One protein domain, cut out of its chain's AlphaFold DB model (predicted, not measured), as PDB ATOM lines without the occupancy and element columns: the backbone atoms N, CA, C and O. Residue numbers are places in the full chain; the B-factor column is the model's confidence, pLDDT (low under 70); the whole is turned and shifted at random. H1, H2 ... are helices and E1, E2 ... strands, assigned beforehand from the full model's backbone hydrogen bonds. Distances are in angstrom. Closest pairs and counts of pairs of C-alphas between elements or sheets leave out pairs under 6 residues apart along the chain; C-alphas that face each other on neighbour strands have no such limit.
ATOM      1  N   PHE A   2      -6.113  -6.092  15.987       91.25
ATOM      2  CA  PHE A   2      -5.086  -6.275  14.961       91.25
ATOM      3  C   PHE A   2      -4.074  -5.131  15.017       91.25
ATOM      4  O   PHE A   2      -4.305  -4.120  15.662       91.25
ATOM      5  N   THR A   3      -2.923  -5.303  14.382       92.25
ATOM      6  CA  THR A   3      -1.883  -4.275  14.312       92.25
ATOM      7  C   THR A   3      -1.130  -4.433  12.998       92.25
ATOM      8  O   THR A   3      -1.101  -5.528  12.422       92.25
ATOM      9  N   ALA A   4      -0.592  -3.336  12.474       90.62
ATOM     10  CA  ALA A   4       0.219  -3.387  11.266       90.62
ATOM     11  C   ALA A   4       1.573  -4.037  11.579       90.62
ATOM     12  O   ALA A   4       2.127  -3.843  12.653       90.62
ATOM     13  N   LEU A   5       2.163  -4.761  10.623       90.56
ATOM     14  CA  LEU A   5       3.506  -5.333  10.815       90.56
ATOM     15  C   LEU A   5       4.571  -4.245  11.046       90.56
ATOM     16  O   LEU A   5       5.600  -4.502  11.661       90.56
ATOM     17  N   GLN A   6       4.326  -3.034  10.540       88.88
ATOM     18  CA  GLN A   6       5.235  -1.894  10.606       88.88
ATOM     19  C   GLN A   6       5.003  -0.972  11.813       88.88
ATOM     20  O   GLN A   6       5.809  -0.059  12.009       88.88
ATOM     21  N   SER A   7       3.935  -1.165  12.595       90.94
ATOM     22  CA  SER A   7       3.702  -0.364  13.803       90.94
ATOM     23  C   SER A   7       4.670  -0.756  14.920       90.94
ATOM     24  O   SER A   7       5.377  -1.765  14.827       90.94
ATOM     25  N   ASP A   8       4.709   0.033  15.988       92.12
ATOM     26  CA  ASP A   8       5.597  -0.235  17.118       92.12
ATOM     27  C   ASP A   8       5.204  -1.528  17.840       92.12
ATOM     28  O   ASP A   8       6.067  -2.375  18.084       92.12
ATOM     29  N   THR A   9       3.904  -1.752  18.056       91.81
ATOM     30  CA  THR A   9       3.382  -3.012  18.606       91.81
ATOM     31  C   THR A   9       3.728  -4.202  17.708       91.81
ATOM     32  O   THR A   9       4.211  -5.234  18.184       91.81
ATOM     33  N   GLY A  10       3.538  -4.067  16.390       91.62
ATOM     34  CA  GLY A  10       3.890  -5.103  15.421       91.62
ATOM     35  C   GLY A  10       5.375  -5.467  15.472       91.62
ATOM     36  O   GLY A  10       5.720  -6.643  15.598       91.62
ATOM     37  N   LYS A  11       6.262  -4.464  15.450       91.00
ATOM     38  CA  LYS A  11       7.721  -4.652  15.532       91.00
ATOM     39  C   LYS A  11       8.155  -5.322  16.833       91.00
ATOM     40  O   LYS A  11       9.017  -6.197  16.793       91.00
ATOM     41  N   GLN A  12       7.566  -4.949  17.971       91.19
ATOM     42  CA  GLN A  12       7.864  -5.577  19.264       91.19
ATOM     43  C   GLN A  12       7.574  -7.083  19.234       91.19
ATOM     44  O   GLN A  12       8.444  -7.886  19.580       91.19
ATOM     45  N   ILE A  13       6.395  -7.473  18.738       90.12
ATOM     46  CA  ILE A  13       6.006  -8.884  18.605       90.12
ATOM     47  C   ILE A  13       6.940  -9.611  17.628       90.12
ATOM     48  O   ILE A  13       7.438 -10.696  17.926       90.12
ATOM     49  N   LEU A  14       7.224  -9.021  16.466       90.62
ATOM     50  CA  LEU A  14       8.098  -9.631  15.459       90.62
ATOM     51  C   LEU A  14       9.518  -9.873  15.991       90.62
ATOM     52  O   LEU A  14      10.073 -10.953  15.776       90.62
ATOM     53  N   ASN A  15      10.074  -8.912  16.733       90.62
ATOM     54  CA  ASN A  15      11.395  -9.022  17.352       90.62
ATOM     55  C   ASN A  15      11.436 -10.120  18.419       90.62
ATOM     56  O   ASN A  15      12.377 -10.914  18.443       90.62
ATOM     57  N   GLN A  16      10.400 -10.216  19.258       89.94
ATOM     58  CA  GLN A  16      10.300 -11.254  20.289       89.94
ATOM     59  C   GLN A  16      10.340 -12.668  19.691       89.94
ATOM     60  O   GLN A  16      10.982 -13.559  20.243       89.94
ATOM     61  N   TYR A  17       9.695 -12.869  18.539       88.38
ATOM     62  CA  TYR A  17       9.639 -14.162  17.855       88.38
ATOM     63  C   TYR A  17      10.707 -14.336  16.760       88.38
ATOM     64  O   TYR A  17      10.686 -15.343  16.053       88.38
ATOM     65  N   LYS A  18      11.650 -13.387  16.631       88.75
ATOM     66  CA  LYS A  18      12.731 -13.381  15.623       88.75
ATOM     67  C   LYS A  18      12.216 -13.595  14.196       88.75
ATOM     68  O   LYS A  18      12.776 -14.364  13.415       88.75
ATOM     69  N   ILE A  19      11.112 -12.933  13.877       86.56
ATOM     70  CA  ILE A  19      10.431 -13.076  12.599       86.56
ATOM     71  C   ILE A  19      11.010 -12.099  11.571       86.56
ATOM     72  O   ILE A  19      10.971 -10.886  11.758       86.56
ATOM     73  N   ASP A  20      11.478 -12.640  10.446       83.62
ATOM     74  CA  ASP A  20      11.943 -11.861   9.297       83.62
ATOM     75  C   ASP A  20      10.758 -11.407   8.428       83.62
ATOM     76  O   ASP A  20      10.142 -12.199   7.707       83.62
ATOM     77  N   THR A  21      10.439 -10.115   8.491       80.81
ATOM     78  CA  THR A  21       9.343  -9.507   7.726       80.81
ATOM     79  C   THR A  21       9.595  -9.488   6.225       80.81
ATOM     80  O   THR A  21       8.630  -9.498   5.464       80.81
ATOM     81  N   ALA A  22      10.853  -9.535   5.767       79.69
ATOM     82  CA  ALA A  22      11.168  -9.570   4.338       79.69
ATOM     83  C   ALA A  22      10.682 -10.868   3.672       79.69
ATOM     84  O   ALA A  22      10.474 -10.915   2.460       79.69
ATOM     85  N   LYS A  23      10.472 -11.921   4.469       75.94
ATOM     86  CA  LYS A  23       9.996 -13.234   4.014       75.94
ATOM     87  C   LYS A  23       8.501 -13.443   4.249       75.94
ATOM     88  O   LYS A  23       8.007 -14.550   4.032       75.94
ATOM     89  N   ILE A  24       7.784 -12.414   4.708       78.31
ATOM     90  CA  ILE A  24       6.378 -12.517   5.096       78.31
ATOM     91  C   ILE A  24       5.528 -11.570   4.270       78.31
ATOM     92  O   ILE A  24       5.526 -10.357   4.445       78.31
ATOM     93  N   ASP A  25       4.715 -12.176   3.419       75.31
ATOM     94  CA  ASP A  25       3.668 -11.540   2.628       75.31
ATOM     95  C   ASP A  25       2.259 -11.976   3.077       75.31
ATOM     96  O   ASP A  25       1.278 -11.790   2.353       75.31
ATOM     97  N   SER A  26       2.171 -12.557   4.279       83.19
ATOM     98  CA  SER A  26       0.994 -13.195   4.871       83.19
ATOM     99  C   SER A  26       0.570 -12.498   6.164       83.19
ATOM    100  O   SER A  26       1.377 -11.894   6.866       83.19
ATOM    101  N   ILE A  27      -0.695 -12.686   6.545       90.06
ATOM    102  CA  ILE A  27      -1.157 -12.393   7.906       90.06
ATOM    103  C   ILE A  27      -0.416 -13.262   8.933       90.06
ATOM    104  O   ILE A  27      -0.077 -14.419   8.647       90.06
ATOM    105  N   LEU A  28      -0.223 -12.712  10.131       93.62
ATOM    106  CA  LEU A  28       0.279 -13.424  11.301       93.62
ATOM    107  C   LEU A  28      -0.823 -13.493  12.353       93.62
ATOM    108  O   LEU A  28      -1.435 -12.482  12.693       93.62
ATOM    109  N   LEU A  29      -1.067 -14.693  12.869       94.44
ATOM    110  CA  LEU A  29      -1.976 -14.911  13.985       94.44
ATOM    111  C   LEU A  29      -1.147 -15.175  15.238       94.44
ATOM    112  O   LEU A  29      -0.601 -16.269  15.401       94.44
ATOM    113  N   TYR A  30      -1.068 -14.166  16.098       92.88
ATOM    114  CA  TYR A  30      -0.421 -14.244  17.401       92.88
ATOM    115  C   TYR A  30      -1.409 -14.701  18.480       92.88
ATOM    116  O   TYR A  30      -2.535 -14.212  18.557       92.88
ATOM    117  N   THR A  31      -0.962 -15.625  19.327       89.81
ATOM    118  CA  THR A  31      -1.658 -16.057  20.543       89.81
ATOM    119  C   THR A  31      -0.633 -16.237  21.665       89.81
ATOM    120  O   THR A  31       0.360 -16.924  21.419       89.81
ATOM    121  N   PRO A  32      -0.857 -15.701  22.881       83.81
ATOM    122  CA  PRO A  32       0.105 -15.825  23.982       83.81
ATOM    123  C   PRO A  32       0.499 -17.275  24.298       83.81
ATOM    124  O   PRO A  32       1.668 -17.565  24.522       83.81
ATOM    125  N   GLU A  33      -0.461 -18.203  24.247       86.81
ATOM    126  CA  GLU A  33      -0.236 -19.611  24.608       86.81
ATOM    127  C   GLU A  33       0.441 -20.437  23.504       86.81
ATOM    128  O   GLU A  33       1.218 -21.342  23.792       86.81
ATOM    129  N   LYS A  34       0.122 -20.171  22.227       85.62
ATOM    130  CA  LYS A  34       0.525 -21.023  21.085       85.62
ATOM    131  C   LYS A  34       1.500 -20.338  20.126       85.62
ATOM    132  O   LYS A  34       1.789 -20.880  19.059       85.62
ATOM    133  N   GLY A  35       1.977 -19.144  20.473       90.06
ATOM    134  CA  GLY A  35       2.882 -18.350  19.650       90.06
ATOM    135  C   GLY A  35       2.234 -17.859  18.355       90.06
ATOM    136  O   GLY A  35       1.063 -17.466  18.335       90.06
ATOM    137  N   ILE A  36       3.013 -17.863  17.269       91.62
ATOM    138  CA  ILE A  36       2.635 -17.272  15.982       91.62
ATOM    139  C   ILE A  36       2.327 -18.351  14.946       91.62
ATOM    140  O   ILE A  36       3.102 -19.274  14.711       91.62
ATOM    141  N   ASN A  37       1.188 -18.193  14.278       93.00
ATOM    142  CA  ASN A  37       0.821 -18.951  13.088       93.00
ATOM    143  C   ASN A  37       0.854 -18.033  11.864       93.00
ATOM    144  O   ASN A  37       0.600 -16.835  11.971       93.00
ATOM    145  N   TYR A  38       1.106 -18.608  10.689       92.44
ATOM    146  CA  TYR A  38       1.198 -17.882   9.421       92.44
ATOM    147  C   TYR A  38       0.540 -18.669   8.273       92.44
ATOM    148  O   TYR A  38       0.141 -19.830   8.448       92.44
ATOM    149  N   LYS A  39       0.409 -18.026   7.103       93.06
ATOM    150  CA  LYS A  39      -0.159 -18.577   5.862       93.06
ATOM    151  C   LYS A  39      -1.512 -19.260   6.088       93.06
ATOM    152  O   LYS A  39      -2.365 -18.756   6.823       93.06
ATOM    153  N   SER A  40      -1.713 -20.426   5.475       95.12
ATOM    154  CA  SER A  40      -2.972 -21.161   5.521       95.12
ATOM    155  C   SER A  40      -3.374 -21.536   6.950       95.12
ATOM    156  O   SER A  40      -4.557 -21.543   7.260       95.12
ATOM    157  N   THR A  41      -2.423 -21.794   7.859       95.50
ATOM    158  CA  THR A  41      -2.754 -22.124   9.257       95.50
ATOM    159  C   THR A  41      -3.346 -20.927   9.988       95.50
ATOM    160  O   THR A  41      -4.346 -21.086  10.684       95.50
ATOM    161  N   ALA A  42      -2.762 -19.735   9.827       95.00
ATOM    162  CA  ALA A  42      -3.333 -18.515  10.394       95.00
ATOM    163  C   ALA A  42      -4.718 -18.234   9.808       95.00
ATOM    164  O   ALA A  42      -5.664 -18.027  10.562       95.00
ATOM    165  N   ALA A  43      -4.849 -18.298   8.479       94.88
ATOM    166  CA  ALA A  43      -6.105 -18.028   7.787       94.88
ATOM    167  C   ALA A  43      -7.236 -18.971   8.230       94.88
ATOM    168  O   ALA A  43      -8.314 -18.499   8.582       94.88
ATOM    169  N   LEU A  44      -6.982 -20.283   8.286       96.12
ATOM    170  CA  LEU A  44      -7.984 -21.260   8.714       96.12
ATOM    171  C   LEU A  44      -8.340 -21.108  10.197       96.12
ATOM    172  O   LEU A  44      -9.512 -21.192  10.546       96.12
ATOM    173  N   LYS A  45      -7.363 -20.823  11.072       95.56
ATOM    174  CA  LYS A  45      -7.641 -20.550  12.492       95.56
ATOM    175  C   LYS A  45      -8.519 -19.310  12.656       95.56
ATOM    176  O   LYS A  45      -9.514 -19.382  13.366       95.56
ATOM    177  N   VAL A  46      -8.206 -18.213  11.961       94.81
ATOM    178  CA  VAL A  46      -9.054 -17.008  11.963       94.81
ATOM    179  C   VAL A  46     -10.457 -17.345  11.463       94.81
ATOM    180  O   VAL A  46     -11.426 -16.974  12.115       94.81
ATOM    181  N   ALA A  47     -10.576 -18.100  10.367       95.69
ATOM    182  CA  ALA A  47     -11.865 -18.517   9.826       95.69
ATOM    183  C   ALA A  47     -12.721 -19.290  10.840       95.69
ATOM    184  O   ALA A  47     -13.920 -19.046  10.915       95.69
ATOM    185  N   THR A  48     -12.120 -20.157  11.663       95.25
ATOM    186  CA  THR A  48     -12.858 -20.887  12.714       95.25
ATOM    187  C   THR A  48     -13.453 -19.979  13.788       95.25
ATOM    188  O   THR A  48     -14.443 -20.344  14.413       95.25
ATOM    189  N   SER A  49     -12.867 -18.798  14.000       93.50
ATOM    190  CA  SER A  49     -13.363 -17.791  14.943       93.50
ATOM    191  C   SER A  49     -14.400 -16.849  14.323       93.50
ATOM    192  O   SER A  49     -14.935 -15.991  15.022       93.50
ATOM    193  N   LEU A  50     -14.669 -16.972  13.020       94.25
ATOM    194  CA  LEU A  50     -15.709 -16.215  12.330       94.25
ATOM    195  C   LEU A  50     -17.044 -16.969  12.386       94.25
ATOM    196  O   LEU A  50     -17.091 -18.172  12.621       94.25
ATOM    197  N   GLY A  51     -18.149 -16.249  12.192       95.56
ATOM    198  CA  GLY A  51     -19.488 -16.841  12.201       95.56
ATOM    199  C   GLY A  51     -19.742 -17.798  11.031       95.56
ATOM    200  O   GLY A  51     -18.975 -17.872  10.068       95.56
ATOM    201  N   PHE A  52     -20.861 -18.518  11.097       95.62
ATOM    202  CA  PHE A  52     -21.346 -19.329   9.981       95.62
ATOM    203  C   PHE A  52     -21.620 -18.446   8.744       95.62
ATOM    204  O   PHE A  52     -22.165 -17.352   8.907       95.62
ATOM    205  N   PRO A  53     -21.264 -18.878   7.516       95.56
ATOM    206  CA  PRO A  53     -20.719 -20.193   7.139       95.56
ATOM    207  C   PRO A  53     -19.184 -20.265   7.108       95.56
ATOM    208  O   PRO A  53     -18.614 -21.283   6.727       95.56
ATOM    209  N   VAL A  54     -18.491 -19.186   7.474       96.69
ATOM    210  CA  VAL A  54     -17.036 -19.047   7.304       96.69
ATOM    211  C   VAL A  54     -16.262 -20.047   8.164       96.69
ATOM    212  O   VAL A  54     -15.246 -20.589   7.722       96.69
ATOM    213  N   ASN A  55     -16.778 -20.361   9.353       95.94
ATOM    214  CA  ASN A  55     -16.215 -21.386  10.229       95.94
ATOM    215  C   ASN A  55     -16.113 -22.781   9.588       95.94
ATOM    216  O   ASN A  55     -15.233 -23.549   9.980       95.94
ATOM    217  N   LEU A  56     -16.928 -23.105   8.573       97.00
ATOM    218  CA  LEU A  56     -16.867 -24.389   7.864       97.00
ATOM    219  C   LEU A  56     -15.531 -24.613   7.148       97.00
ATOM    220  O   LEU A  56     -15.144 -25.758   6.922       97.00
ATOM    221  N   MET A  57     -14.772 -23.548   6.861       95.75
ATOM    222  CA  MET A  57     -13.421 -23.674   6.308       95.75
ATOM    223  C   MET A  57     -12.467 -24.465   7.214       95.75
ATOM    224  O   MET A  57     -11.450 -24.956   6.729       95.75
ATOM    225  N   ALA A  58     -12.800 -24.662   8.497       94.94
ATOM    226  CA  ALA A  58     -12.067 -25.551   9.396       94.94
ATOM    227  C   ALA A  58     -11.846 -26.958   8.808       94.94
ATOM    228  O   ALA A  58     -10.826 -27.582   9.097       94.94
ATOM    229  N   ILE A  59     -12.743 -27.446   7.940       96.94
ATOM    230  CA  ILE A  59     -12.594 -28.757   7.298       96.94
ATOM    231  C   ILE A  59     -11.274 -28.891   6.523       96.94
ATOM    232  O   ILE A  59     -10.694 -29.971   6.475       96.94
ATOM    233  N   PHE A  60     -10.722 -27.790   5.999       97.06
ATOM    234  CA  PHE A  60      -9.453 -27.795   5.269       97.06
ATOM    235  C   PHE A  60      -8.222 -28.069   6.147       97.06
ATOM    236  O   PHE A  60      -7.130 -28.241   5.605       97.06
ATOM    237  N   PHE A  61      -8.365 -28.179   7.474       96.69
ATOM    238  CA  PHE A  61      -7.297 -28.718   8.323       96.69
ATOM    239  C   PHE A  61      -6.988 -30.194   8.041       96.69
ATOM    240  O   PHE A  61      -5.886 -30.631   8.362       96.69
ATOM    241  N   ILE A  62      -7.899 -30.938   7.398       97.44
ATOM    242  CA  ILE A  62      -7.627 -32.309   6.935       97.44
ATOM    243  C   ILE A  62      -6.571 -32.348   5.819       97.44
ATOM    244  O   ILE A  62      -5.897 -33.357   5.625       97.44
ATOM    245  N   VAL A  63      -6.402 -31.243   5.085       97.31
ATOM    246  CA  VAL A  63      -5.439 -31.149   3.988       97.31
ATOM    247  C   VAL A  63      -4.033 -30.912   4.562       97.31
ATOM    248  O   VAL A  63      -3.829 -29.953   5.317       97.31
ATOM    249  N   PRO A  64      -3.025 -31.721   4.179       97.19
ATOM    250  CA  PRO A  64      -1.652 -31.548   4.638       97.19
ATOM    251  C   PRO A  64      -1.104 -30.135   4.404       97.19
ATOM    252  O   PRO A  64      -1.292 -29.545   3.338       97.19
ATOM    253  N   THR A  65      -0.364 -29.611   5.386       96.25
ATOM    254  CA  THR A  65       0.130 -28.222   5.410       96.25
ATOM    255  C   THR A  65       0.885 -27.805   4.149       96.25
ATOM    256  O   THR A  65       0.718 -26.672   3.707       96.25
TER     257      THR A  65
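This is residues 2 to 65 of the 102 residues of the protein "Conserved protein YuxK" of Algibacter lectus (UniProt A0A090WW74). A small two-stranded hairpin, E1 and E2, stands in the middle, with a V of two helices, H2 and H3, to one side and H1 alone at the other end. The 64 printed residues run H1, E1, E2, H2, H3, the sheet antiparallel, the class mixed. The whole is only just loose, close to compact, with a radius of gyration of the C-alphas of 13.0 A and spans of 34 by 24 by 22 A.

E1, residues 28 to 31, and E2, residues 35 to 38, form an antiparallel hairpin; N 29 and O 37 are 2.9 A apart, within hydrogen-bond range. The closest C-alphas of E1 and H2, residues 39 to 48, are those of Leu 29 and Ala 42, 5.3 A. H2 touches H3, residues 54 to 62, closest at the C-alphas of Thr 48 and Asn 55, 4.2 A, at a steep tilt of 48 degrees, opposite ways. H1, residues 8 to 16, is apart from E2, H2 and H3. Every O i to N i+4 pair is within hydrogen-bond range in H1 and H2; in H3 0 of 5 are, against 6 of 6 O i to N i+3 pairs.

H1 begins at C-alpha 8 (5.597, -0.235, 17.118) and spans 12.4 A, H2 14.6 A. H3, 16.3 A, ends at C-alpha 62 (-7.627, -32.309, 6.935).

The C-alphas of Asp 8 and Ile 62, the two farthest apart, are 36.2 A apart. The link from H1 to E1 is long, and the printed part has no cut. No printed residue is under 70 in pLDDT.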